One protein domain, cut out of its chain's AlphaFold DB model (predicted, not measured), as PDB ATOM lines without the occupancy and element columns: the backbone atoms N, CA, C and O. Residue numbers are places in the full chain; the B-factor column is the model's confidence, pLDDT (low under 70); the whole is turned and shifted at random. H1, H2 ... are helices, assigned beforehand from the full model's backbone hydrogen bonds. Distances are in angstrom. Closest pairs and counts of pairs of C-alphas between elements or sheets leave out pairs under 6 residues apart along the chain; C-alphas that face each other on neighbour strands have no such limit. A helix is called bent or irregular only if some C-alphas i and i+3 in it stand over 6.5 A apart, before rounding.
ATOM      1  N   PRO A   5       5.177  35.070 -63.319       88.44
ATOM      2  CA  PRO A   5       5.703  35.583 -64.571       88.44
ATOM      3  C   PRO A   5       7.208  35.313 -64.684       88.44
ATOM      4  O   PRO A   5       7.965  35.592 -63.756       88.44
ATOM      5  N   SER A   6       7.660  34.784 -65.824       87.06
ATOM      6  CA  SER A   6       9.073  34.428 -66.025       87.06
ATOM      7  C   SER A   6      10.015  35.631 -65.913       87.06
ATOM      8  O   SER A   6      11.157  35.472 -65.491       87.06
ATOM      9  N   TYR A   7       9.539  36.840 -66.232       89.44
ATOM     10  CA  TYR A   7      10.334  38.063 -66.104       89.44
ATOM     11  C   TYR A   7      10.725  38.372 -64.651       89.44
ATOM     12  O   TYR A   7      11.753  39.000 -64.439       89.44
ATOM     13  N   LEU A   8       9.980  37.894 -63.640       92.06
ATOM     14  CA  LEU A   8      10.323  38.136 -62.229       92.06
ATOM     15  C   LEU A   8      11.673  37.526 -61.838       92.06
ATOM     16  O   LEU A   8      12.347  38.062 -60.965       92.06
ATOM     17  N   PHE A   9      12.088  36.434 -62.485       91.69
ATOM     18  CA  PHE A   9      13.391  35.817 -62.233       91.69
ATOM     19  C   PHE A   9      14.532  36.690 -62.767       91.69
ATOM     20  O   PHE A   9      15.551  36.833 -62.099       91.69
ATOM     21  N   PHE A  10      14.335  37.312 -63.934       89.62
ATOM     22  CA  PHE A  10      15.298  38.239 -64.529       89.62
ATOM     23  C   PHE A  10      15.349  39.561 -63.770       89.62
ATOM     24  O   PHE A  10      16.431  40.014 -63.426       89.62
ATOM     25  N   ILE A  11      14.189  40.144 -63.455       91.56
ATOM     26  CA  ILE A  11      14.086  41.392 -62.691       91.56
ATOM     27  C   ILE A  11      14.675  41.215 -61.287       91.56
ATOM     28  O   ILE A  11      15.460  42.043 -60.839       91.56
ATOM     29  N   GLY A  12      14.337  40.118 -60.604       89.88
ATOM     30  CA  GLY A  12      14.883  39.815 -59.283       89.88
ATOM     31  C   GLY A  12      16.396  39.609 -59.311       89.88
ATOM     32  O   GLY A  12      17.100  40.203 -58.499       89.88
ATOM     33  N   GLY A  13      16.897  38.833 -60.281       88.50
ATOM     34  CA  GLY A  13      18.333  38.663 -60.500       88.50
ATOM     35  C   GLY A  13      19.029  39.992 -60.773       88.50
ATOM     36  O   GLY A  13      19.997  40.314 -60.098       88.50
ATOM     37  N   PHE A  14      18.491  40.798 -61.690       90.69
ATOM     38  CA  PHE A  14      19.004  42.130 -61.995       90.69
ATOM     39  C   PHE A  14      19.097  42.989 -60.734       90.69
ATOM     40  O   PHE A  14      20.187  43.437 -60.407       90.69
ATOM     41  N   PHE A  15      18.013  43.155 -59.971       90.69
ATOM     42  CA  PHE A  15      18.027  43.993 -58.767       90.69
ATOM     43  C   PHE A  15      18.961  43.477 -57.662       90.69
ATOM     44  O   PHE A  15      19.528  44.287 -56.932       90.69
ATOM     45  N   SER A  16      19.195  42.163 -57.570       85.69
ATOM     46  CA  SER A  16      20.182  41.597 -56.640       85.69
ATOM     47  C   SER A  16      21.633  41.982 -56.948       85.69
ATOM     48  O   SER A  16      22.432  42.009 -56.018       85.69
ATOM     49  N   TYR A  17      21.981  42.273 -58.208       85.44
ATOM     50  CA  TYR A  17      23.355  42.618 -58.617       85.44
ATOM     51  C   TYR A  17      23.517  44.070 -59.066       85.44
ATOM     52  O   TYR A  17      24.616  44.615 -59.008       85.44
ATOM     53  N   ALA A  18      22.430  44.716 -59.489       85.50
ATOM     54  CA  ALA A  18      22.423  46.102 -59.939       85.50
ATOM     55  C   ALA A  18      22.944  47.049 -58.850       85.50
ATOM     56  O   ALA A  18      23.577  48.048 -59.169       85.50
ATOM     57  N   SER A  19      22.737  46.698 -57.575       78.44
ATOM     58  CA  SER A  19      23.241  47.426 -56.405       78.44
ATOM     59  C   SER A  19      24.748  47.712 -56.455       78.44
ATOM     60  O   SER A  19      25.170  48.755 -55.964       78.44
ATOM     61  N   ILE A  20      25.548  46.846 -57.088       78.19
ATOM     62  CA  ILE A  20      27.010  46.990 -57.200       78.19
ATOM     63  C   ILE A  20      27.398  48.143 -58.141       78.19
ATOM     64  O   ILE A  20      28.466  48.730 -58.002       78.19
ATOM     65  N   PHE A  21      26.530  48.499 -59.090       81.00
ATOM     66  CA  PHE A  21      26.824  49.496 -60.122       81.00
ATOM     67  C   PHE A  21      26.407  50.923 -59.743       81.00
ATOM     68  O   PHE A  21      26.682  51.857 -60.495       81.00
ATOM     69  N   PHE A  22      25.744  51.121 -58.598       78.06
ATOM     70  CA  PHE A  22      25.295  52.442 -58.153       78.06
ATOM     71  C   PHE A  22      26.198  52.997 -57.051       78.06
ATOM     72  O   PHE A  22      26.324  52.402 -55.986       78.06
ATOM     73  N   ALA A  23      26.746  54.194 -57.279       70.31
ATOM     74  CA  ALA A  23      27.575  54.900 -56.300       70.31
ATOM     75  C   ALA A  23      26.779  55.431 -55.092       70.31
ATOM     76  O   ALA A  23      27.343  55.638 -54.024       70.31
ATOM     77  N   SER A  24      25.469  55.661 -55.246       81.06
ATOM     78  CA  SER A  24      24.612  56.117 -54.146       81.06
ATOM     79  C   SER A  24      24.272  54.952 -53.202       81.06
ATOM     80  O   SER A  24      23.601  54.009 -53.642       81.06
ATOM     81  N   PRO A  25      24.629  55.031 -51.902       75.69
ATOM     82  CA  PRO A  25      24.331  53.978 -50.930       75.69
ATOM     83  C   PRO A  25      22.831  53.696 -50.797       75.69
ATOM     84  O   PRO A  25      22.415  52.541 -50.749       75.69
ATOM     85  N   THR A  26      21.998  54.740 -50.814       80.81
ATOM     86  CA  THR A  26      20.538  54.620 -50.697       80.81
ATOM     87  C   THR A  26      19.940  53.853 -51.876       80.81
ATOM     88  O   THR A  26      19.117  52.955 -51.686       80.81
ATOM     89  N   ILE A  27      20.378  54.168 -53.102       82.94
ATOM     90  CA  ILE A  27      19.905  53.491 -54.318       82.94
ATOM     91  C   ILE A  27      20.387  52.039 -54.316       82.94
ATOM     92  O   ILE A  27      19.580  51.132 -54.511       82.94
ATOM     93  N   SER A  28      21.667  51.807 -54.016       78.69
ATOM     94  CA  SER A  28      22.251  50.465 -53.913       78.69
ATOM     95  C   SER A  28      21.489  49.574 -52.919       78.69
ATOM     96  O   SER A  28      21.066  48.464 -53.261       78.69
ATOM     97  N   MET A  29      21.209  50.095 -51.720       80.88
ATOM     98  CA  MET A  29      20.456  49.397 -50.677       80.88
ATOM     99  C   MET A  29      19.019  49.093 -51.113       80.88
ATOM    100  O   MET A  29      18.542  47.972 -50.940       80.88
ATOM    101  N   THR A  30      18.345  50.064 -51.733       86.56
ATOM    102  CA  THR A  30      16.969  49.900 -52.224       86.56
ATOM    103  C   THR A  30      16.885  48.792 -53.272       86.56
ATOM    104  O   THR A  30      16.032  47.910 -53.169       86.56
ATOM    105  N   MET A  31      17.805  48.782 -54.244       86.81
ATOM    106  CA  MET A  31      17.862  47.737 -55.271       86.81
ATOM    107  C   MET A  31      18.097  46.354 -54.655       86.81
ATOM    108  O   MET A  31      17.379  45.405 -54.978       86.81
ATOM    109  N   SER A  32      19.035  46.252 -53.708       82.88
ATOM    110  CA  SER A  32      19.319  44.997 -53.006       82.88
ATOM    111  C   SER A  32      18.084  44.460 -52.271       82.88
ATOM    112  O   SER A  32      17.720  43.292 -52.434       82.88
ATOM    113  N   ILE A  33      17.361  45.326 -51.546       87.38
ATOM    114  CA  ILE A  33      16.123  44.964 -50.836       87.38
ATOM    115  C   ILE A  33      15.047  44.476 -51.811       87.38
ATOM    116  O   ILE A  33      14.416  43.448 -51.558       87.38
ATOM    117  N   ILE A  34      14.853  45.158 -52.946       91.06
ATOM    118  CA  ILE A  34      13.903  44.724 -53.982       91.06
ATOM    119  C   ILE A  34      14.269  43.319 -54.483       91.06
ATOM    120  O   ILE A  34      13.412  42.429 -54.519       91.06
ATOM    121  N   GLY A  35      15.545  43.086 -54.807       90.44
ATOM    122  CA  GLY A  35      16.043  41.773 -55.219       90.44
ATOM    123  C   GLY A  35      15.810  40.693 -54.156       90.44
ATOM    124  O   GLY A  35      15.338  39.595 -54.471       90.44
ATOM    125  N   MET A  36      16.062  41.006 -52.880       90.06
ATOM    126  CA  MET A  36      15.809  40.109 -51.748       90.06
ATOM    127  C   MET A  36      14.322  39.764 -51.592       90.06
ATOM    128  O   MET A  36      13.983  38.592 -51.438       90.06
ATOM    129  N   ILE A  37      13.421  40.746 -51.667       93.00
ATOM    130  CA  ILE A  37      11.975  40.517 -51.534       93.00
ATOM    131  C   ILE A  37      11.475  39.604 -52.657       93.00
ATOM    132  O   ILE A  37      10.793  38.611 -52.388       93.00
ATOM    133  N   ILE A  38      11.863  39.882 -53.907       94.19
ATOM    134  CA  ILE A  38      11.509  39.038 -55.058       94.19
ATOM    135  C   ILE A  38      12.068  37.621 -54.868       94.19
ATOM    136  O   ILE A  38      11.371  36.630 -55.099       94.19
ATOM    137  N   SER A  39      13.313  37.518 -54.401       93.00
ATOM    138  CA  SER A  39      13.991  36.254 -54.112       93.00
ATOM    139  C   SER A  39      13.209  35.389 -53.114       93.00
ATOM    140  O   SER A  39      12.931  34.220 -53.403       93.00
ATOM    141  N   LEU A  40      12.813  35.960 -51.972       94.38
ATOM    142  CA  LEU A  40      12.055  35.262 -50.928       94.38
ATOM    143  C   LEU A  40      10.634  34.912 -51.387       94.38
ATOM    144  O   LEU A  40      10.154  33.803 -51.133       94.38
ATOM    145  N   TYR A  41       9.983  35.809 -52.130       95.19
ATOM    146  CA  TYR A  41       8.667  35.558 -52.713       95.19
ATOM    147  C   TYR A  41       8.676  34.347 -53.658       95.19
ATOM    148  O   TYR A  41       7.811  33.473 -53.560       95.19
ATOM    149  N   ILE A  42       9.681  34.243 -54.533       95.06
ATOM    150  CA  ILE A  42       9.822  33.103 -55.449       95.06
ATOM    151  C   ILE A  42      10.005  31.797 -54.670       95.06
ATOM    152  O   ILE A  42       9.327  30.814 -54.978       95.06
ATOM    153  N   TRP A  43      10.862  31.776 -53.642       95.44
ATOM    154  CA  TRP A  43      11.022  30.592 -52.789       95.44
ATOM    155  C   TRP A  43       9.703  30.160 -52.155       95.44
ATOM    156  O   TRP A  43       9.356  28.977 -52.186       95.44
ATOM    157  N   TYR A  44       8.939  31.120 -51.633       95.56
ATOM    158  CA  TYR A  44       7.645  30.846 -51.024       95.56
ATOM    159  C   TYR A  44       6.658  30.245 -52.027       95.56
ATOM    160  O   TYR A  44       5.990  29.252 -51.725       95.56
ATOM    161  N   VAL A  45       6.583  30.804 -53.236       95.12
ATOM    162  CA  VAL A  45       5.692  30.294 -54.283       95.12
ATOM    163  C   VAL A  45       6.094  28.889 -54.731       95.12
ATOM    164  O   VAL A  45       5.218  28.030 -54.851       95.12
ATOM    165  N   LEU A  46       7.390  28.614 -54.912       95.31
ATOM    166  CA  LEU A  46       7.892  27.277 -55.253       95.31
ATOM    167  C   LEU A  46       7.497  26.236 -54.198       95.31
ATOM    168  O   LEU A  46       6.986  25.170 -54.551       95.31
ATOM    169  N   ALA A  47       7.674  26.559 -52.914       95.62
ATOM    170  CA  ALA A  47       7.283  25.685 -51.811       95.62
ATOM    171  C   ALA A  47       5.773  25.483 -51.726       95.62
ATOM    172  O   ALA A  47       5.307  24.356 -51.568       95.62
ATOM    173  N   ARG A  48       4.989  26.552 -51.893       94.81
ATOM    174  CA  ARG A  48       3.527  26.456 -51.906       94.81
ATOM    175  C   ARG A  48       3.026  25.592 -53.060       94.81
ATOM    176  O   ARG A  48       2.111  24.800 -52.857       94.81
ATOM    177  N   ASN A  49       3.606  25.729 -54.249       93.81
ATOM    178  CA  ASN A  49       3.239  24.922 -55.411       93.81
ATOM    179  C   ASN A  49       3.530  23.438 -55.184       93.81
ATOM    180  O   ASN A  49       2.654  22.613 -55.432       93.81
ATOM    181  N   ARG A  50       4.707  23.121 -54.642       93.44
ATOM    182  CA  ARG A  50       5.095  21.759 -54.274       93.44
ATOM    183  C   ARG A  50       4.174  21.158 -53.207       93.44
ATOM    184  O   ARG A  50       3.692  20.040 -53.357       93.44
ATOM    185  N   ASP A  51       3.863  21.908 -52.149       94.19
ATOM    186  CA  ASP A  51       2.953  21.440 -51.094       94.19
ATOM    187  C   ASP A  51       1.525  21.219 -51.629       94.19
ATOM    188  O   ASP A  51       0.857  20.253 -51.255       94.19
ATOM    189  N   MET A  52       1.050  22.084 -52.537       91.94
ATOM    190  CA  MET A  52      -0.231  21.893 -53.227       91.94
ATOM    191  C   MET A  52      -0.229  20.641 -54.107       91.94
ATOM    192  O   MET A  52      -1.215  19.907 -54.102       91.94
ATOM    193  N   HIS A  53       0.857  20.401 -54.843       91.19
ATOM    194  CA  HIS A  53       1.019  19.215 -55.676       91.19
ATOM    195  C   HIS A  53       0.965  17.939 -54.824       91.19
ATOM    196  O   HIS A  53       0.132  17.070 -55.077       91.19
ATOM    197  N   LEU A  54       1.738  17.878 -53.735       92.06
ATOM    198  CA  LEU A  54       1.702  16.750 -52.803       92.06
ATOM    199  C   LEU A  54       0.297  16.521 -52.223       92.06
ATOM    200  O   LEU A  54      -0.173  15.384 -52.166       92.06
ATOM    201  N   LYS A  55      -0.396  17.591 -51.810       92.25
ATOM    202  CA  LYS A  55      -1.770  17.496 -51.295       92.25
ATOM    203  C   LYS A  55      -2.716  16.900 -52.340       92.25
ATOM    204  O   LYS A  55      -3.497  16.017 -52.007       92.25
ATOM    205  N   MET A  56      -2.627  17.353 -53.588       89.31
ATOM    206  CA  MET A  56      -3.448  16.845 -54.686       89.31
ATOM    207  C   MET A  56      -3.194  15.357 -54.951       89.31
ATOM    208  O   MET A  56      -4.151  14.601 -55.092       89.31
ATOM    209  N   MET A  57      -1.932  14.921 -54.942       88.19
ATOM    210  CA  MET A  57      -1.577  13.509 -55.128       88.19
ATOM    211  C   MET A  57      -2.123  12.613 -54.011       88.19
ATOM    212  O   MET A  57      -2.634  11.527 -54.288       88.19
ATOM    213  N   LYS A  58      -2.106  13.095 -52.760       89.75
ATOM    214  CA  LYS A  58      -2.765  12.410 -51.635       89.75
ATOM    215  C   LYS A  58      -4.279  12.327 -51.825       89.75
ATOM    216  O   LYS A  58      -4.858  11.261 -51.648       89.75
ATOM    217  N   THR A  59      -4.930  13.429 -52.212       88.88
ATOM    218  CA  THR A  59      -6.385  13.456 -52.442       88.88
ATOM    219  C   THR A  59      -6.805  12.504 -53.563       88.88
ATOM    220  O   THR A  59      -7.813  11.818 -53.428       88.88
ATOM    221  N   LYS A  60      -6.007  12.401 -54.629       85.88
ATOM    222  CA  LYS A  60      -6.220  11.460 -55.739       85.88
ATOM    223  C   LYS A  60      -5.853  10.005 -55.392       85.88
ATOM    224  O   LYS A  60      -5.965   9.145 -56.256       85.88
ATOM    225  N   LYS A  61      -5.415   9.724 -54.154       86.19
ATOM    226  CA  LYS A  61      -4.938   8.409 -53.683       86.19
ATOM    227  C   LYS A  61      -3.802   7.817 -54.534       86.19
ATOM    228  O   LYS A  61      -3.641   6.606 -54.595       86.19
ATOM    229  N   LEU A  62      -3.001   8.677 -55.167       84.19
ATOM    230  CA  LEU A  62      -1.854   8.270 -55.988       84.19
ATOM    231  C   LEU A  62      -0.588   8.059 -55.150       84.19
ATOM    232  O   LEU A  62       0.360   7.434 -55.610       84.19
ATOM    233  N   ILE A  63      -0.561   8.612 -53.934       86.38
ATOM    234  CA  ILE A  63       0.553   8.504 -52.991       86.38
ATOM    235  C   ILE A  63      -0.003   8.181 -51.607       86.38
ATOM    236  O   ILE A  63      -0.892   8.887 -51.116       86.38
ATOM    237  N   VAL A  64       0.555   7.155 -50.961       87.06
ATOM    238  CA  VAL A  64       0.203   6.751 -49.596       87.06
ATOM    239  C   VAL A  64       1.256   7.269 -48.609       87.06
ATOM    240  O   VAL A  64       2.408   7.523 -48.960       87.06
ATOM    241  N   GLU A  65       0.884   7.437 -47.339       85.19
ATOM    242  CA  GLU A  65       1.797   7.942 -46.300       85.19
ATOM    243  C   GLU A  65       3.049   7.063 -46.126       85.19
ATOM    244  O   GLU A  65       4.123   7.554 -45.774       85.19
ATOM    245  N   GLN A  66       2.925   5.766 -46.412       87.12
ATOM    246  CA  GLN A  66       4.026   4.812 -46.345       87.12
ATOM    247  C   GLN A  66       5.090   5.095 -47.417       87.12
ATOM    248  O   GLN A  66       6.280   5.078 -47.102       87.12
ATOM    249  N   ASP A  67       4.686   5.483 -48.632       87.12
ATOM    250  CA  ASP A  67       5.608   5.884 -49.704       87.12
ATOM    251  C   ASP A  67       6.413   7.125 -49.311       87.12
ATOM    252  O   ASP A  67       7.622   7.203 -49.541       87.12
ATOM    253  N   LEU A  68       5.756   8.085 -48.654       87.12
ATOM    254  CA  LEU A  68       6.397   9.313 -48.187       87.12
ATOM    255  C   LEU A  68       7.448   9.037 -47.117       87.12
ATOM    256  O   LEU A  68       8.540   9.607 -47.174       87.12
ATOM    257  N   ARG A  69       7.145   8.145 -46.167       87.25
ATOM    258  CA  ARG A  69       8.104   7.727 -45.135       87.25
ATOM    259  C   ARG A  69       9.286   6.983 -45.746       87.25
ATOM    260  O   ARG A  69      10.428   7.343 -45.462       87.25
ATOM    261  N   ASN A  70       9.023   6.020 -46.627       89.00
ATOM    262  CA  ASN A  70      10.056   5.209 -47.275       89.00
ATOM    263  C   ASN A  70      11.024   6.068 -48.097       89.00
ATOM    264  O   ASN A  70      12.238   5.883 -48.041       89.00
ATOM    265  N   LEU A  71      10.498   7.061 -48.816       87.12
ATOM    266  CA  LEU A  71      11.290   7.958 -49.658       87.12
ATOM    267  C   LEU A  71      11.799   9.212 -48.926       87.12
ATOM    268  O   LEU A  71      12.444  10.067 -49.551       87.12
ATOM    269  N   LYS A  72      11.540   9.323 -47.614       89.44
ATOM    270  CA  LYS A  72      11.895  10.467 -46.756       89.44
ATOM    271  C   LYS A  72      11.425  11.810 -47.335       89.44
ATOM    272  O   LYS A  72      12.168  12.789 -47.313       89.44
ATOM    273  N   ILE A  73      10.217  11.835 -47.893       89.12
ATOM    274  CA  ILE A  73       9.607  13.027 -48.488       89.12
ATOM    275  C   ILE A  73       8.944  13.840 -47.378       89.12
ATOM    276  O   ILE A  73       8.046  13.356 -46.688       89.12
ATOM    277  N   TYR A  74       9.346  15.097 -47.218       89.50
ATOM    278  CA  TYR A  74       8.759  15.956 -46.186       89.50
ATOM    279  C   TYR A  74       7.391  16.489 -46.610       89.50
ATOM    280  O   TYR A  74       7.128  16.727 -47.782       89.50
ATOM    281  N   THR A  75       6.492  16.740 -45.665       85.69
ATOM    282  CA  THR A  75       5.116  17.152 -45.991       85.69
ATOM    283  C   THR A  75       4.949  18.657 -46.194       85.69
ATOM    284  O   THR A  75       4.082  19.058 -46.963       85.69
ATOM    285  N   ASN A  76       5.773  19.481 -45.547       89.62
ATOM    286  CA  ASN A  76       5.612  20.935 -45.522       89.62
ATOM    287  C   ASN A  76       6.923  21.640 -45.884       89.62
ATOM    288  O   ASN A  76       7.806  21.790 -45.039       89.62
ATOM    289  N   ALA A  77       7.048  22.081 -47.135       93.38
ATOM    290  CA  ALA A  77       8.203  22.845 -47.594       93.38
ATOM    291  C   ALA A  77       8.132  24.325 -47.177       93.38
ATOM    292  O   ALA A  77       9.170  24.964 -47.003       93.38
ATOM    293  N   ARG A  78       6.927  24.881 -46.976       93.75
ATOM    294  CA  ARG A  78       6.754  26.303 -46.618       93.75
ATOM    295  C   ARG A  78       7.392  26.669 -45.284       93.75
ATOM    296  O   ARG A  78       7.974  27.744 -45.187       93.75
ATOM    297  N   LEU A  79       7.328  25.783 -44.288       94.00
ATOM    298  CA  LEU A  79       7.989  26.000 -42.994       94.00
ATOM    299  C   LEU A  79       9.491  26.271 -43.173       94.00
ATOM    300  O   LEU A  79      10.026  27.222 -42.613       94.00
ATOM    301  N   TRP A  80      10.155  25.478 -44.015       95.12
ATOM    302  CA  TRP A  80      11.585  25.625 -44.287       95.12
ATOM    303  C   TRP A  80      11.912  26.912 -45.040       95.12
ATOM    304  O   TRP A  80      12.946  27.519 -44.777       95.12
ATOM    305  N   VAL A  81      11.025  27.369 -45.931       95.25
ATOM    306  CA  VAL A  81      11.184  28.676 -46.587       95.25
ATOM    307  C   VAL A  81      11.053  29.817 -45.587       95.25
ATOM    308  O   VAL A  81      11.819  30.772 -45.671       95.25
ATOM    309  N   ILE A  82      10.119  29.736 -44.639       95.00
ATOM    310  CA  ILE A  82       9.966  30.758 -43.594       95.00
ATOM    311  C   ILE A  82      11.236  30.826 -42.738       95.00
ATOM    312  O   ILE A  82      11.783  31.911 -42.560       95.00
ATOM    313  N   LEU A  83      11.752  29.676 -42.292       95.81
ATOM    314  CA  LEU A  83      13.001  29.608 -41.525       95.81
ATOM    315  C   LEU A  83      14.189  30.158 -42.322       95.81
ATOM    316  O   LEU A  83      14.955  30.971 -41.807       95.81
ATOM    317  N   TYR A  84      14.316  29.763 -43.593       95.94
ATOM    318  CA  TYR A  84      15.343  30.294 -44.489       95.94
ATOM    319  C   TYR A  84      15.228  31.813 -44.629       95.94
ATOM    320  O   TYR A  84      16.235  32.508 -44.550       95.94
ATOM    321  N   SER A  85      14.010  32.327 -44.802       94.94
ATOM    322  CA  SER A  85      13.756  33.758 -44.977       94.94
ATOM    323  C   SER A  85      14.148  34.542 -43.730       94.94
ATOM    324  O   SER A  85      14.844  35.544 -43.848       94.94
ATOM    325  N   ALA A  86      13.762  34.066 -42.542       94.94
ATOM    326  CA  ALA A  86      14.133  34.684 -41.272       94.94
ATOM    327  C   ALA A  86      15.659  34.712 -41.085       94.94
ATOM    328  O   ALA A  86      16.221  35.770 -40.813       94.94
ATOM    329  N   SER A  87      16.330  33.578 -41.314       95.81
ATOM    330  CA  SER A  87      17.794  33.479 -41.236       95.81
ATOM    331  C   SER A  87      18.482  34.402 -42.242       95.81
ATOM    332  O   SER A  87      19.401  35.136 -41.899       95.81
ATOM    333  N   PHE A  88      18.003  34.419 -43.487       93.06
ATOM    334  CA  PHE A  88      18.585  35.223 -44.556       93.06
ATOM    335  C   PHE A  88      18.395  36.723 -44.312       93.06
ATOM    336  O   PHE A  88      19.315  37.503 -44.545       93.06
ATOM    337  N   ILE A  89      17.230  37.143 -43.814       92.06
ATOM    338  CA  ILE A  89      16.981  38.540 -43.436       92.06
ATOM    339  C   ILE A  89      17.870  38.935 -42.255       92.06
ATOM    340  O   ILE A  89      18.513  39.979 -42.323       92.06
ATOM    341  N   ALA A  90      17.960  38.099 -41.214       92.62
ATOM    342  CA  ALA A  90      18.826  38.353 -40.064       92.62
ATOM    343  C   ALA A  90      20.291  38.523 -40.489       92.62
ATOM    344  O   ALA A  90      20.936  39.482 -40.064       92.62
ATOM    345  N   MET A  91      20.781  37.668 -41.392       93.12
ATOM    346  CA  MET A  91      22.118  37.772 -41.977       93.12
ATOM    347  C   MET A  91      22.306  39.099 -42.720       93.12
ATOM    348  O   MET A  91      23.250  39.828 -42.451       93.12
ATOM    349  N   ASN A  92      21.399  39.466 -43.625       87.94
ATOM    350  CA  ASN A  92      21.566  40.698 -44.403       87.94
ATOM    351  C   ASN A  92      21.467  41.961 -43.531       87.94
ATOM    352  O   ASN A  92      22.275  42.870 -43.688       87.94
ATOM    353  N   ILE A  93      20.521  42.018 -42.588       86.94
ATOM    354  CA  ILE A  93      20.358  43.171 -41.689       86.94
ATOM    355  C   ILE A  93      21.568  43.314 -40.764       86.94
ATOM    356  O   ILE A  93      22.119  44.406 -40.648       86.94
ATOM    357  N   SER A  94      22.012  42.228 -40.126       88.31
ATOM    358  CA  SER A  94      23.201  42.270 -39.265       88.31
ATOM    359  C   SER A  94      24.458  42.647 -40.050       88.31
ATOM    360  O   SER A  94      25.222  43.484 -39.582       88.31
ATOM    361  N   GLY A  95      24.626  42.137 -41.273       85.25
ATOM    362  CA  GLY A  95      25.724  42.523 -42.161       85.25
ATOM    363  C   GLY A  95      25.728  44.018 -42.494       85.25
ATOM    364  O   GLY A  95      26.783  44.649 -42.471       85.25
ATOM    365  N   LEU A  96      24.556  44.617 -42.723       81.69
ATOM    366  CA  LEU A  96      24.431  46.064 -42.930       81.69
ATOM    367  C   LEU A  96      24.848  46.863 -41.688       81.69
ATOM    368  O   LEU A  96      25.548  47.865 -41.822       81.69
ATOM    369  N   PHE A  97      24.469  46.419 -40.485       81.12
ATOM    370  CA  PHE A  97      24.909  47.056 -39.237       81.12
ATOM    371  C   PHE A  97      26.418  46.917 -39.003       81.12
ATOM    372  O   PHE A  97      27.044  47.870 -38.551       81.12
ATOM    373  N   VAL A  98      27.007  45.770 -39.355       81.56
ATOM    374  CA  VAL A  98      28.460  45.549 -39.296       81.56
ATOM    375  C   VAL A  98      29.190  46.510 -40.237       81.56
ATOM    376  O   VAL A  98      30.110  47.198 -39.805       81.56
ATOM    377  N   ILE A  99      28.756  46.612 -41.498       76.75
ATOM    378  CA  ILE A  99      29.359  47.529 -42.480       76.75
ATOM    379  C   ILE A  99      29.222  48.982 -42.022       76.75
ATOM    380  O   ILE A  99      30.187  49.736 -42.095       76.75
ATOM    381  N   LYS A 100      28.045  49.370 -41.516       76.50
ATOM    382  CA  LYS A 100      27.817  50.711 -40.972       76.50
ATOM    383  C   LYS A 100      28.793  51.024 -39.834       76.50
ATOM    384  O   LYS A 100      29.441  52.062 -39.874       76.50
ATOM    385  N   ALA A 101      28.939  50.115 -38.869       73.88
ATOM    386  CA  ALA A 101      29.864  50.291 -37.752       73.88
ATOM    387  C   ALA A 101      31.321  50.429 -38.221       73.88
ATOM    388  O   ALA A 101      32.052  51.248 -37.676       73.88
ATOM    389  N   ILE A 102      31.732  49.681 -39.251       74.25
ATOM    390  CA  ILE A 102      33.068  49.818 -39.850       74.25
ATOM    391  C   ILE A 102      33.234  51.201 -40.489       74.25
ATOM    392  O   ILE A 102      34.197  51.890 -40.184       74.25
ATOM    393  N   LEU A 103      32.295  51.630 -41.338       72.44
ATOM    394  CA  LEU A 103      32.391  52.910 -42.050       72.44
ATOM    395  C   LEU A 103      32.356  54.131 -41.122       72.44
ATOM    396  O   LEU A 103      32.959  55.148 -41.440       72.44
ATOM    397  N   GLU A 104      31.637  54.051 -40.002       70.44
ATOM    398  CA  GLU A 104      31.528  55.154 -39.039       70.44
ATOM    399  C   GLU A 104      32.741  55.269 -38.107       70.44
ATOM    400  O   GLU A 104      32.965  56.342 -37.556       70.44
ATOM    401  N   ASN A 105      33.511  54.190 -37.912       67.94
ATOM    402  CA  ASN A 105      34.562  54.135 -36.886       67.94
ATOM    403  C   ASN A 105      35.962  53.785 -37.419       67.94
ATOM    404  O   ASN A 105      36.925  53.839 -36.657       67.94
ATOM    405  N   VAL A 106      36.104  53.414 -38.697       65.06
ATOM    406  CA  VAL A 106      37.396  53.076 -39.316       65.06
ATOM    407  C   VAL A 106      37.687  54.052 -40.452       65.06
ATOM    408  O   VAL A 106      37.071  53.985 -41.515       65.06
ATOM    409  N   ASP A 107      38.665  54.933 -40.239       59.00
ATOM    410  CA  ASP A 107      39.222  55.769 -41.303       59.00
ATOM    411  C   ASP A 107      40.094  54.895 -42.222       59.00
ATOM    412  O   ASP A 107      41.121  54.355 -41.811       59.00
ATOM    413  N   ILE A 108      39.677  54.735 -43.482       56.88
ATOM    414  CA  ILE A 108      40.296  53.831 -44.479       56.88
ATOM    415  C   ILE A 108      41.729  54.283 -44.865       56.88
ATOM    416  O   ILE A 108      42.452  53.583 -45.569       56.88
ATOM    417  N   THR A 109      42.150  55.461 -44.406       54.16
ATOM    418  CA  THR A 109      43.411  56.135 -44.738       54.16
ATOM    419  C   THR A 109      44.537  55.931 -43.718       54.16
ATOM    420  O   THR A 109      45.655  56.376 -43.982       54.16
ATOM    421  N   LEU A 110      44.290  55.260 -42.588       58.53
ATOM    422  CA  LEU A 110      45.292  54.999 -41.543       58.53
ATOM    423  C   LEU A 110      45.751  53.533 -41.523       58.53
ATOM    424  O   LEU A 110      45.035  52.634 -41.966       58.53
ATOM    425  N   GLU A 111      46.977  53.308 -41.030       58.28
ATOM    426  CA  GLU A 111      47.578  51.978 -40.850       58.28
ATOM    427  C   GLU A 111      46.589  51.002 -40.197       58.28
ATOM    428  O   GLU A 111      45.857  51.369 -39.277       58.28
ATOM    429  N   ALA A 112      46.567  49.753 -40.680       58.31
ATOM    430  CA  ALA A 112      45.636  48.729 -40.218       58.31
ATOM    431  C   ALA A 112      45.670  48.611 -38.676       58.31
ATOM    432  O   ALA A 112      46.711  48.224 -38.133       58.31
ATOM    433  N   PRO A 113      44.565  48.916 -37.964       60.81
ATOM    434  CA  PRO A 113      44.549  48.880 -36.505       60.81
ATOM    435  C   PRO A 113      44.810  47.463 -35.988       60.81
ATOM    436  O   PRO A 113      44.416  46.475 -36.620       60.81
ATOM    437  N   ARG A 114      45.431  47.335 -34.808       64.19
ATOM    438  CA  ARG A 114      45.560  46.028 -34.145       64.19
ATOM    439  C   ARG A 114      44.167  45.508 -33.772       64.19
ATOM    440  O   ARG A 114      43.290  46.276 -33.388       64.19
ATOM    441  N   MET A 115      43.958  44.192 -33.865       59.97
ATOM    442  CA  MET A 115      42.653  43.530 -33.658       59.97
ATOM    443  C   MET A 115      41.968  43.923 -32.332       59.97
ATOM    444  O   MET A 115      40.751  44.091 -32.287       59.97
ATOM    445  N   GLU A 116      42.745  44.110 -31.263       64.94
ATOM    446  CA  GLU A 116      42.238  44.496 -29.939       64.94
ATOM    447  C   GLU A 116      41.739  45.950 -29.889       64.94
ATOM    448  O   GLU A 116      40.706  46.228 -29.277       64.94
ATOM    449  N   GLU A 117      42.419  46.867 -30.581       62.75
ATOM    450  CA  GLU A 117      42.003  48.270 -30.713       62.75
ATOM    451  C   GLU A 117      40.758  48.382 -31.598       62.75
ATOM    452  O   GLU A 117      39.839  49.133 -31.284       62.75
ATOM    453  N   LEU A 118      40.672  47.556 -32.648       62.69
ATOM    454  CA  LEU A 118      39.524  47.504 -33.550       62.69
ATOM    455  C   LEU A 118      38.234  47.090 -32.819       62.69
ATOM    456  O   LEU A 118      37.182  47.682 -33.037       62.69
ATOM    457  N   ILE A 119      38.307  46.107 -31.912       64.88
ATOM    458  CA  ILE A 119      37.156  45.661 -31.104       64.88
ATOM    459  C   ILE A 119      36.734  46.742 -30.096       64.88
ATOM    460  O   ILE A 119      35.538  46.942 -29.880       64.88
ATOM    461  N   GLY A 120      37.698  47.454 -29.503       64.12
ATOM    462  CA  GLY A 120      37.428  48.581 -28.607       64.12
ATOM    463  C   GLY A 120      36.760  49.762 -29.318       64.12
ATOM    464  O   GLY A 120      35.812  50.337 -28.786       64.12
ATOM    465  N   VAL A 121      37.207  50.074 -30.537       63.44
ATOM    466  CA  VAL A 121      36.697  51.171 -31.380       63.44
ATOM    467  C   VAL A 121      35.327  50.848 -31.989       63.44
ATOM    468  O   VAL A 121      34.449  51.703 -32.024       63.44
ATOM    469  N   LEU A 122      35.102  49.605 -32.426       68.19
ATOM    470  CA  LEU A 122      33.838  49.177 -33.045       68.19
ATOM    471  C   LEU A 122      32.728  48.854 -32.023       68.19
ATOM    472  O   LEU A 122      31.548  48.763 -32.379       68.19
ATOM    473  N   GLY A 123      33.091  48.686 -30.750       70.81
ATOM    474  CA  GLY A 123      32.168  48.493 -29.636       70.81
ATOM    475  C   GLY A 123      31.476  47.123 -29.586       70.81
ATOM    476  O   GLY A 123      31.568  46.274 -30.475       70.81
ATOM    477  N   THR A 124      30.716  46.897 -28.510       76.19
ATOM    478  CA  THR A 124      30.005  45.628 -28.254       76.19
ATOM    479  C   THR A 124      28.911  45.331 -29.283       76.19
ATOM    480  O   THR A 124      28.622  44.164 -29.558       76.19
ATOM    481  N   GLY A 125      28.335  46.372 -29.896       74.44
ATOM    482  CA  GLY A 125      27.352  46.248 -30.971       74.44
ATOM    483  C   GLY A 125      27.922  45.556 -32.210       74.44
ATOM    484  O   GLY A 125      27.298  44.631 -32.727       74.44
ATOM    485  N   TYR A 126      29.130  45.928 -32.644       80.44
ATOM    486  CA  TYR A 126      29.805  45.274 -33.769       80.44
ATOM    487  C   TYR A 126      30.027  43.782 -33.514       80.44
ATOM    488  O   TYR A 126      29.725  42.958 -34.379       80.44
ATOM    489  N   VAL A 127      30.504  43.422 -32.318       83.31
ATOM    490  CA  VAL A 127      30.751  42.023 -31.943       83.31
ATOM    491  C   VAL A 127      29.447  41.224 -31.966       83.31
ATOM    492  O   VAL A 127      29.390  40.150 -32.568       83.31
ATOM    493  N   LEU A 128      28.376  41.766 -31.377       85.88
ATOM    494  CA  LEU A 128      27.062  41.127 -31.366       85.88
ATOM    495  C   LEU A 128      26.515  40.920 -32.788       85.88
ATOM    496  O   LEU A 128      26.120  39.807 -33.137       85.88
ATOM    497  N   PHE A 129      26.509  41.963 -33.624       86.62
ATOM    498  CA  PHE A 129      26.006  41.858 -34.995       86.62
ATOM    499  C   PHE A 129      26.876  40.951 -35.869       86.62
ATOM    500  O   PHE A 129      26.328  40.235 -36.703       86.62
ATOM    501  N   SER A 130      28.189  40.895 -35.640       87.19
ATOM    502  CA  SER A 130      29.094  39.973 -36.339       87.19
ATOM    503  C   SER A 130      28.796  38.511 -35.999       87.19
ATOM    504  O   SER A 130      28.737  37.666 -36.894       87.19
ATOM    505  N   TRP A 131      28.523  38.200 -34.728       91.31
ATOM    506  CA  TRP A 131      28.087  36.859 -34.325       91.31
ATOM    507  C   TRP A 131      26.730  36.488 -34.919       91.31
ATOM    508  O   TRP A 131      26.570  35.380 -35.437       91.31
ATOM    509  N   ILE A 132      25.766  37.414 -34.891       92.25
ATOM    510  CA  ILE A 132      24.454  37.208 -35.517       92.25
ATOM    511  C   ILE A 132      24.627  36.953 -37.015       92.25
ATOM    512  O   ILE A 132      24.060  35.989 -37.528       92.25
ATOM    513  N   PHE A 133      25.438  37.757 -37.705       92.44
ATOM    514  CA  PHE A 133      25.753  37.597 -39.123       92.44
ATOM    515  C   PHE A 133      26.339  36.214 -39.415       92.44
ATOM    516  O   PHE A 133      25.851  35.505 -40.292       92.44
ATOM    517  N   PHE A 134      27.337  35.792 -38.639       93.12
ATOM    518  CA  PHE A 134      28.013  34.516 -38.841       93.12
ATOM    519  C   PHE A 134      27.080  33.316 -38.623       93.12
ATOM    520  O   PHE A 134      26.962  32.446 -39.490       93.12
ATOM    521  N   LEU A 135      26.362  33.284 -37.495       94.75
ATOM    522  CA  LEU A 135      25.451  32.185 -37.159       94.75
ATOM    523  C   LEU A 135      24.271  32.103 -38.132       94.75
ATOM    524  O   LEU A 135      23.923  31.015 -38.598       94.75
ATOM    525  N   SER A 136      23.676  33.247 -38.474       94.94
ATOM    526  CA  SER A 136      22.592  33.302 -39.458       94.94
ATOM    527  C   SER A 136      23.079  32.979 -40.873       94.94
ATOM    528  O   SER A 136      22.341  32.353 -41.628       94.94
ATOM    529  N   GLY A 137      24.329  33.293 -41.220       92.38
ATOM    530  CA  GLY A 137      24.950  32.884 -42.479       92.38
ATOM    531  C   GLY A 137      25.089  31.368 -42.603       92.38
ATOM    532  O   GLY A 137      24.635  30.784 -43.593       92.38
ATOM    533  N   ILE A 138      25.622  30.704 -41.571       93.94
ATOM    534  CA  ILE A 138      25.703  29.233 -41.523       93.94
ATOM    535  C   ILE A 138      24.301  28.622 -41.620       93.94
ATOM    536  O   ILE A 138      24.060  27.738 -42.450       93.94
ATOM    537  N   ALA A 139      23.357  29.114 -40.815       95.69
ATOM    538  CA  ALA A 139      21.979  28.636 -40.837       95.69
ATOM    539  C   ALA A 139      21.328  28.836 -42.215       95.69
ATOM    540  O   ALA A 139      20.690  27.915 -42.726       95.69
ATOM    541  N   SER A 140      21.542  29.978 -42.870       93.50
ATOM    542  CA  SER A 140      21.027  30.260 -44.211       93.50
ATOM    543  C   SER A 140      21.574  29.301 -45.263       93.50
ATOM    544  O   SER A 140      20.798  28.844 -46.102       93.50
ATOM    545  N   ILE A 141      22.858  28.936 -45.210       92.50
ATOM    546  CA  ILE A 141      23.455  27.954 -46.130       92.50
ATOM    547  C   ILE A 141      22.837  26.567 -45.918       92.50
ATOM    548  O   ILE A 141      22.426  25.915 -46.882       92.50
ATOM    549  N   LEU A 142      22.717  26.120 -44.666       94.19
ATOM    550  CA  LEU A 142      22.118  24.821 -44.338       94.19
ATOM    551  C   LEU A 142      20.637  24.760 -44.732       94.19
ATOM    552  O   LEU A 142      20.172  23.777 -45.314       94.19
ATOM    553  N   LEU A 143      19.890  25.830 -44.464       95.38
ATOM    554  CA  LEU A 143      18.486  25.949 -44.842       95.38
ATOM    555  C   LEU A 143      18.326  26.022 -46.362       95.38
ATOM    556  O   LEU A 143      17.423  25.391 -46.904       95.38
ATOM    557  N   TYR A 144      19.226  26.701 -47.073       93.44
ATOM    558  CA  TYR A 144      19.244  26.700 -48.533       93.44
ATOM    559  C   TYR A 144      19.481  25.292 -49.098       93.44
ATOM    560  O   TYR A 144      18.727  24.837 -49.961       93.44
ATOM    561  N   ALA A 145      20.450  24.550 -48.554       93.31
ATOM    562  CA  ALA A 145      20.686  23.149 -48.906       93.31
ATOM    563  C   ALA A 145      19.419  22.299 -48.706       93.31
ATOM    564  O   ALA A 145      19.038  21.492 -49.564       93.31
ATOM    565  N   LYS A 146      18.723  22.529 -47.586       94.12
ATOM    566  CA  LYS A 146      17.452  21.876 -47.279       94.12
ATOM    567  C   LYS A 146      16.361  22.244 -48.284       94.12
ATOM    568  O   LYS A 146      15.646  21.352 -48.732       94.12
ATOM    569  N   LEU A 147      16.254  23.508 -48.692       94.06
ATOM    570  CA  LEU A 147      15.298  23.945 -49.711       94.06
ATOM    571  C   LEU A 147      15.536  23.262 -51.058       94.06
ATOM    572  O   LEU A 147      14.574  22.819 -51.679       94.06
ATOM    573  N   ILE A 148      16.787  23.106 -51.491       92.75
ATOM    574  CA  ILE A 148      17.103  22.382 -52.731       92.75
ATOM    575  C   ILE A 148      16.677  20.915 -52.634       92.75
ATOM    576  O   ILE A 148      16.034  20.395 -53.547       92.75
ATOM    577  N   MET A 149      16.963  20.255 -51.510       92.56
ATOM    578  CA  MET A 149      16.517  18.881 -51.268       92.56
ATOM    579  C   MET A 149      14.983  18.758 -51.342       92.56
ATOM    580  O   MET A 149      14.468  17.859 -52.000       92.56
ATOM    581  N   LEU A 150      14.253  19.682 -50.716       92.56
ATOM    582  CA  LEU A 150      12.790  19.653 -50.631       92.56
ATOM    583  C   LEU A 150      12.077  20.045 -51.930       92.56
ATOM    584  O   LEU A 150      11.039  19.486 -52.275       92.56
ATOM    585  N   LEU A 151      12.592  21.051 -52.631       92.25
ATOM    586  CA  LEU A 151      11.925  21.622 -53.799       92.25
ATOM    587  C   LEU A 151      12.332  20.936 -55.093       92.25
ATOM    588  O   LEU A 151      11.554  20.953 -56.040       92.25
ATOM    589  N   TYR A 152      13.520  20.330 -55.134       90.56
ATOM    590  CA  TYR A 152      13.992  19.584 -56.294       90.56
ATOM    591  C   TYR A 152      13.870  18.077 -56.080       90.56
ATOM    592  O   TYR A 152      13.118  17.411 -56.785       90.56
ATOM    593  N   ASN A 153      14.600  17.524 -55.106       91.06
ATOM    594  CA  ASN A 153      14.728  16.071 -54.980       91.06
ATOM    595  C   ASN A 153      13.423  15.426 -54.509       91.06
ATOM    596  O   ASN A 153      13.027  14.395 -55.045       91.06
ATOM    597  N   ASP A 154      12.732  16.031 -53.545       90.69
ATOM    598  CA  ASP A 154      11.431  15.526 -53.107       90.69
ATOM    599  C   ASP A 154      10.341  15.727 -54.165       90.69
ATOM    600  O   ASP A 154       9.538  14.824 -54.369       90.69
ATOM    601  N   GLU A 155      10.334  16.854 -54.882       89.62
ATOM    602  CA  GLU A 155       9.414  17.077 -56.008       89.62
ATOM    603  C   GLU A 155       9.610  16.026 -57.111       89.62
ATOM    604  O   GLU A 155       8.641  15.440 -57.587       89.62
ATOM    605  N   MET A 156      10.859  15.707 -57.458       89.12
ATOM    606  CA  MET A 156      11.182  14.637 -58.405       89.12
ATOM    607  C   MET A 156      10.646  13.279 -57.935       89.12
ATOM    608  O   MET A 156      10.087  12.526 -58.731       89.12
ATOM    609  N   LYS A 157      10.788  12.947 -56.646       90.31
ATOM    610  CA  LYS A 157      10.243  11.694 -56.100       90.31
ATOM    611  C   LYS A 157       8.713  11.666 -56.177       90.31
ATOM    612  O   LYS A 157       8.160  10.637 -56.547       90.31
ATOM    613  N   ILE A 158       8.041  12.781 -55.872       89.25
ATOM    614  CA  ILE A 158       6.578  12.910 -55.994       89.25
ATOM    615  C   ILE A 158       6.151  12.676 -57.448       89.25
ATOM    616  O   ILE A 158       5.280  11.849 -57.701       89.25
ATOM    617  N   GLN A 159       6.817  13.331 -58.403       88.25
ATOM    618  CA  GLN A 159       6.554  13.147 -59.833       88.25
ATOM    619  C   GLN A 159       6.848  11.714 -60.297       88.25
ATOM    620  O   GLN A 159       6.145  11.199 -61.158       88.25
ATOM    621  N   SER A 160       7.841  11.036 -59.714       87.31
ATOM    622  CA  SER A 160       8.121   9.622 -60.000       87.31
ATOM    623  C   SER A 160       7.025   8.683 -59.519       87.31
ATOM    624  O   SER A 160       6.697   7.739 -60.239       87.31
ATOM    625  N   LEU A 161       6.452   8.933 -58.342       86.75
ATOM    626  CA  LEU A 161       5.311   8.162 -57.855       86.75
ATOM    627  C   LEU A 161       4.085   8.382 -58.748       86.75
ATOM    628  O   LEU A 161       3.463   7.413 -59.177       86.75
ATOM    629  N   GLU A 162       3.791   9.633 -59.108       85.19
ATOM    630  CA  GLU A 162       2.690   9.935 -60.028       85.19
ATOM    631  C   GLU A 162       2.920   9.320 -61.415       85.19
ATOM    632  O   GLU A 162       2.012   8.710 -61.979       85.19
ATOM    633  N   GLY A 163       4.134   9.440 -61.955       82.50
ATOM    634  CA  GLY A 163       4.506   8.901 -63.259       82.50
ATOM    635  C   GLY A 163       4.274   7.394 -63.349       82.50
ATOM    636  O   GLY A 163       3.750   6.926 -64.354       82.50
ATOM    637  N   LYS A 164       4.561   6.644 -62.276       83.38
ATOM    638  CA  LYS A 164       4.252   5.206 -62.194       83.38
ATOM    639  C   LYS A 164       2.752   4.919 -62.159       83.38
ATOM    640  O   LYS A 164       2.316   3.935 -62.743       83.38
ATOM    641  N   ALA A 165       1.968   5.756 -61.485       81.19
ATOM    642  CA  ALA A 165       0.529   5.550 -61.349       81.19
ATOM    643  C   ALA A 165      -0.270   5.979 -62.596       81.19
ATOM    644  O   ALA A 165      -1.338   5.434 -62.859       81.19
ATOM    645  N   ARG A 166       0.219   6.972 -63.353       77.88
ATOM    646  CA  ARG A 166      -0.521   7.619 -64.456       77.88
ATOM    647  C   ARG A 166       0.191   7.597 -65.811       77.88
ATOM    648  O   ARG A 166      -0.296   8.229 -66.743       77.88
ATOM    649  N   ASN A 167       1.333   6.917 -65.927       75.88
ATOM    650  CA  ASN A 167       2.185   6.900 -67.126       75.88
ATOM    651  C   ASN A 167       2.585   8.304 -67.627       75.88
ATOM    652  O   ASN A 167       2.743   8.533 -68.826       75.88
ATOM    653  N   ILE A 168       2.756   9.262 -66.710       76.00
ATOM    654  CA  ILE A 168       3.255  10.604 -67.044       76.00
ATOM    655  C   ILE A 168       4.781  10.531 -67.202       76.00
ATOM    656  O   ILE A 168       5.452   9.982 -66.321       76.00
ATOM    657  N   PRO A 169       5.360  11.084 -68.286       73.94
ATOM    658  CA  PRO A 169       6.801  11.066 -68.482       73.94
ATOM    659  C   PRO A 169       7.516  11.856 -67.384       73.94
ATOM    660  O   PRO A 169       7.145  12.983 -67.049       73.94
ATOM    661  N   LEU A 170       8.586  11.268 -66.853       75.50
ATOM    662  CA  LEU A 170       9.432  11.912 -65.858       75.50
ATOM    663  C   LEU A 170      10.222  13.054 -66.493       75.50
ATOM    664  O   LEU A 170      11.094  12.828 -67.329       75.50
ATOM    665  N   LEU A 171       9.957  14.283 -66.051       71.75
ATOM    666  CA  LEU A 171      10.690  15.471 -66.499       71.75
ATOM    667  C   LEU A 171      12.128  15.512 -65.969       71.75
ATOM    668  O   LEU A 171      13.007  16.120 -66.579       71.75
ATOM    669  N   VAL A 172      12.368  14.875 -64.821       70.12
ATOM    670  CA  VAL A 172      13.675  14.796 -64.171       70.12
ATOM    671  C   VAL A 172      13.920  13.357 -63.743       70.12
ATOM    672  O   VAL A 172      13.139  12.780 -62.990       70.12
ATOM    673  N   THR A 173      15.014  12.778 -64.228       65.19
ATOM    674  CA  THR A 173      15.338  11.358 -64.029       65.19
ATOM    675  C   THR A 173      16.352  11.112 -62.918       65.19
ATOM    676  O   THR A 173      16.466   9.986 -62.439       65.19
ATOM    677  N   LYS A 174      17.104  12.140 -62.499       78.31
ATOM    678  CA  LYS A 174      18.174  12.005 -61.505       78.31
ATOM    679  C   LYS A 174      18.088  13.079 -60.420       78.31
ATOM    680  O   LYS A 174      17.845  14.244 -60.748       78.31
ATOM    681  N   PRO A 175      18.336  12.709 -59.148       82.81
ATOM    682  CA  PRO A 175      18.401  13.676 -58.066       82.81
ATOM    683  C   PRO A 175      19.580  14.621 -58.282       82.81
ATOM    684  O   PRO A 175      20.629  14.248 -58.813       82.81
ATOM    685  N   LEU A 176      19.407  15.855 -57.838       85.19
ATOM    686  CA  LEU A 176      20.427  16.880 -57.912       85.19
ATOM    687  C   LEU A 176      21.377  16.749 -56.716       85.19
ATOM    688  O   LEU A 176      20.935  16.621 -55.568       85.19
TER     689      LEU A 176
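Overview. This is residues 5 to 176 of the 306 residues of an uncharacterized protein of Thermotogaceae bacterium (UniProt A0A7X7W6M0). The model is a loose rod made of two helical hairpins: H4 and the kinked H5 form the long one, and H1 folds back along the first part of H2 to form the other. The second half of H2 packs on the long hairpin, short H3 lies near the last part of H5 at one end, and residues 107 to 112 stick out at the other end. The 172 printed residues hold five named helices, H1 to H5 in chain order, and no named strand; the class is all helix. The whole is loose, with a radius of gyration of the C-alphas of 21.7 A and spans of 69 by 33 by 24 A.

Along the chain. H1, residues 7 to 21, begins at C-alpha 7 (10.334, 38.063, -66.104) and is 20.9 A long. It is only just irregular: C-alphas 16 and 19 are 6.6 A apart. H2, residues 25 to 59, is 50.9 A long. H3, residues 65 to 70, is short, at 8.8 A. H4, residues 77 to 105, is 42.3 A long and begins at C-alpha 77 (8.203, 22.845, -47.594). H5, residues 115 to 166, is 64.0 A long and ends at C-alpha 166 (-0.521, 7.619, -64.456). H5 is irregular, with C-alphas 121 and 124 at 9.2 A and a kink of 103 degrees near residue 122.

Arrangement. H2, H4 and H5 make a bundle, up and down, each helix running against the one before it. H2 is the hub, touching three helices. H1 and H2 are a helical hairpin at a shallow tilt of 28 degrees, opposite ways; their closest C-alphas, of Ser 19 and Ser 28, are 4.1 A apart. H2 touches H1 with residues 27 to 39 alone. With residues 40 to 51 alone it touches residues 77 to 85 of H4, at a shallow tilt of 12 degrees, opposite ways; the closest C-alphas, of Ala 47 and Ala 77, are 5.2 A apart. Residues 46 to 57 of H2 touch residues 151 to 162 of H5, the same way, at a shallow tilt of 31 degrees; the closest C-alphas, of Ala 47 and Leu 151, are 6.5 A apart. H4 and H5 are a helical hairpin at a shallow tilt of 23 degrees, opposite ways; the closest C-alphas, of Met 91 and Phe 133, are 4.6 A apart. H3 touches no helix but is near H5. H1 is apart from H3, H4 and H5. In H2, H3 and H4 every O i to N i+4 pair is within hydrogen-bond range; in H1 8 of 11 are, in H5 42 of 48.

Size, cuts and confidence. The two C-alphas farthest apart, of Leu 110 and Arg 166, are 69.8 A apart. The printed part has no cut. No link is long: H1 to H2 and H2 to H3 are tight, H3 to H4 and H4 to H5 short. The mean pLDDT of the printed part is 84.8; residues 105 to 122 and residue 173 are under 70.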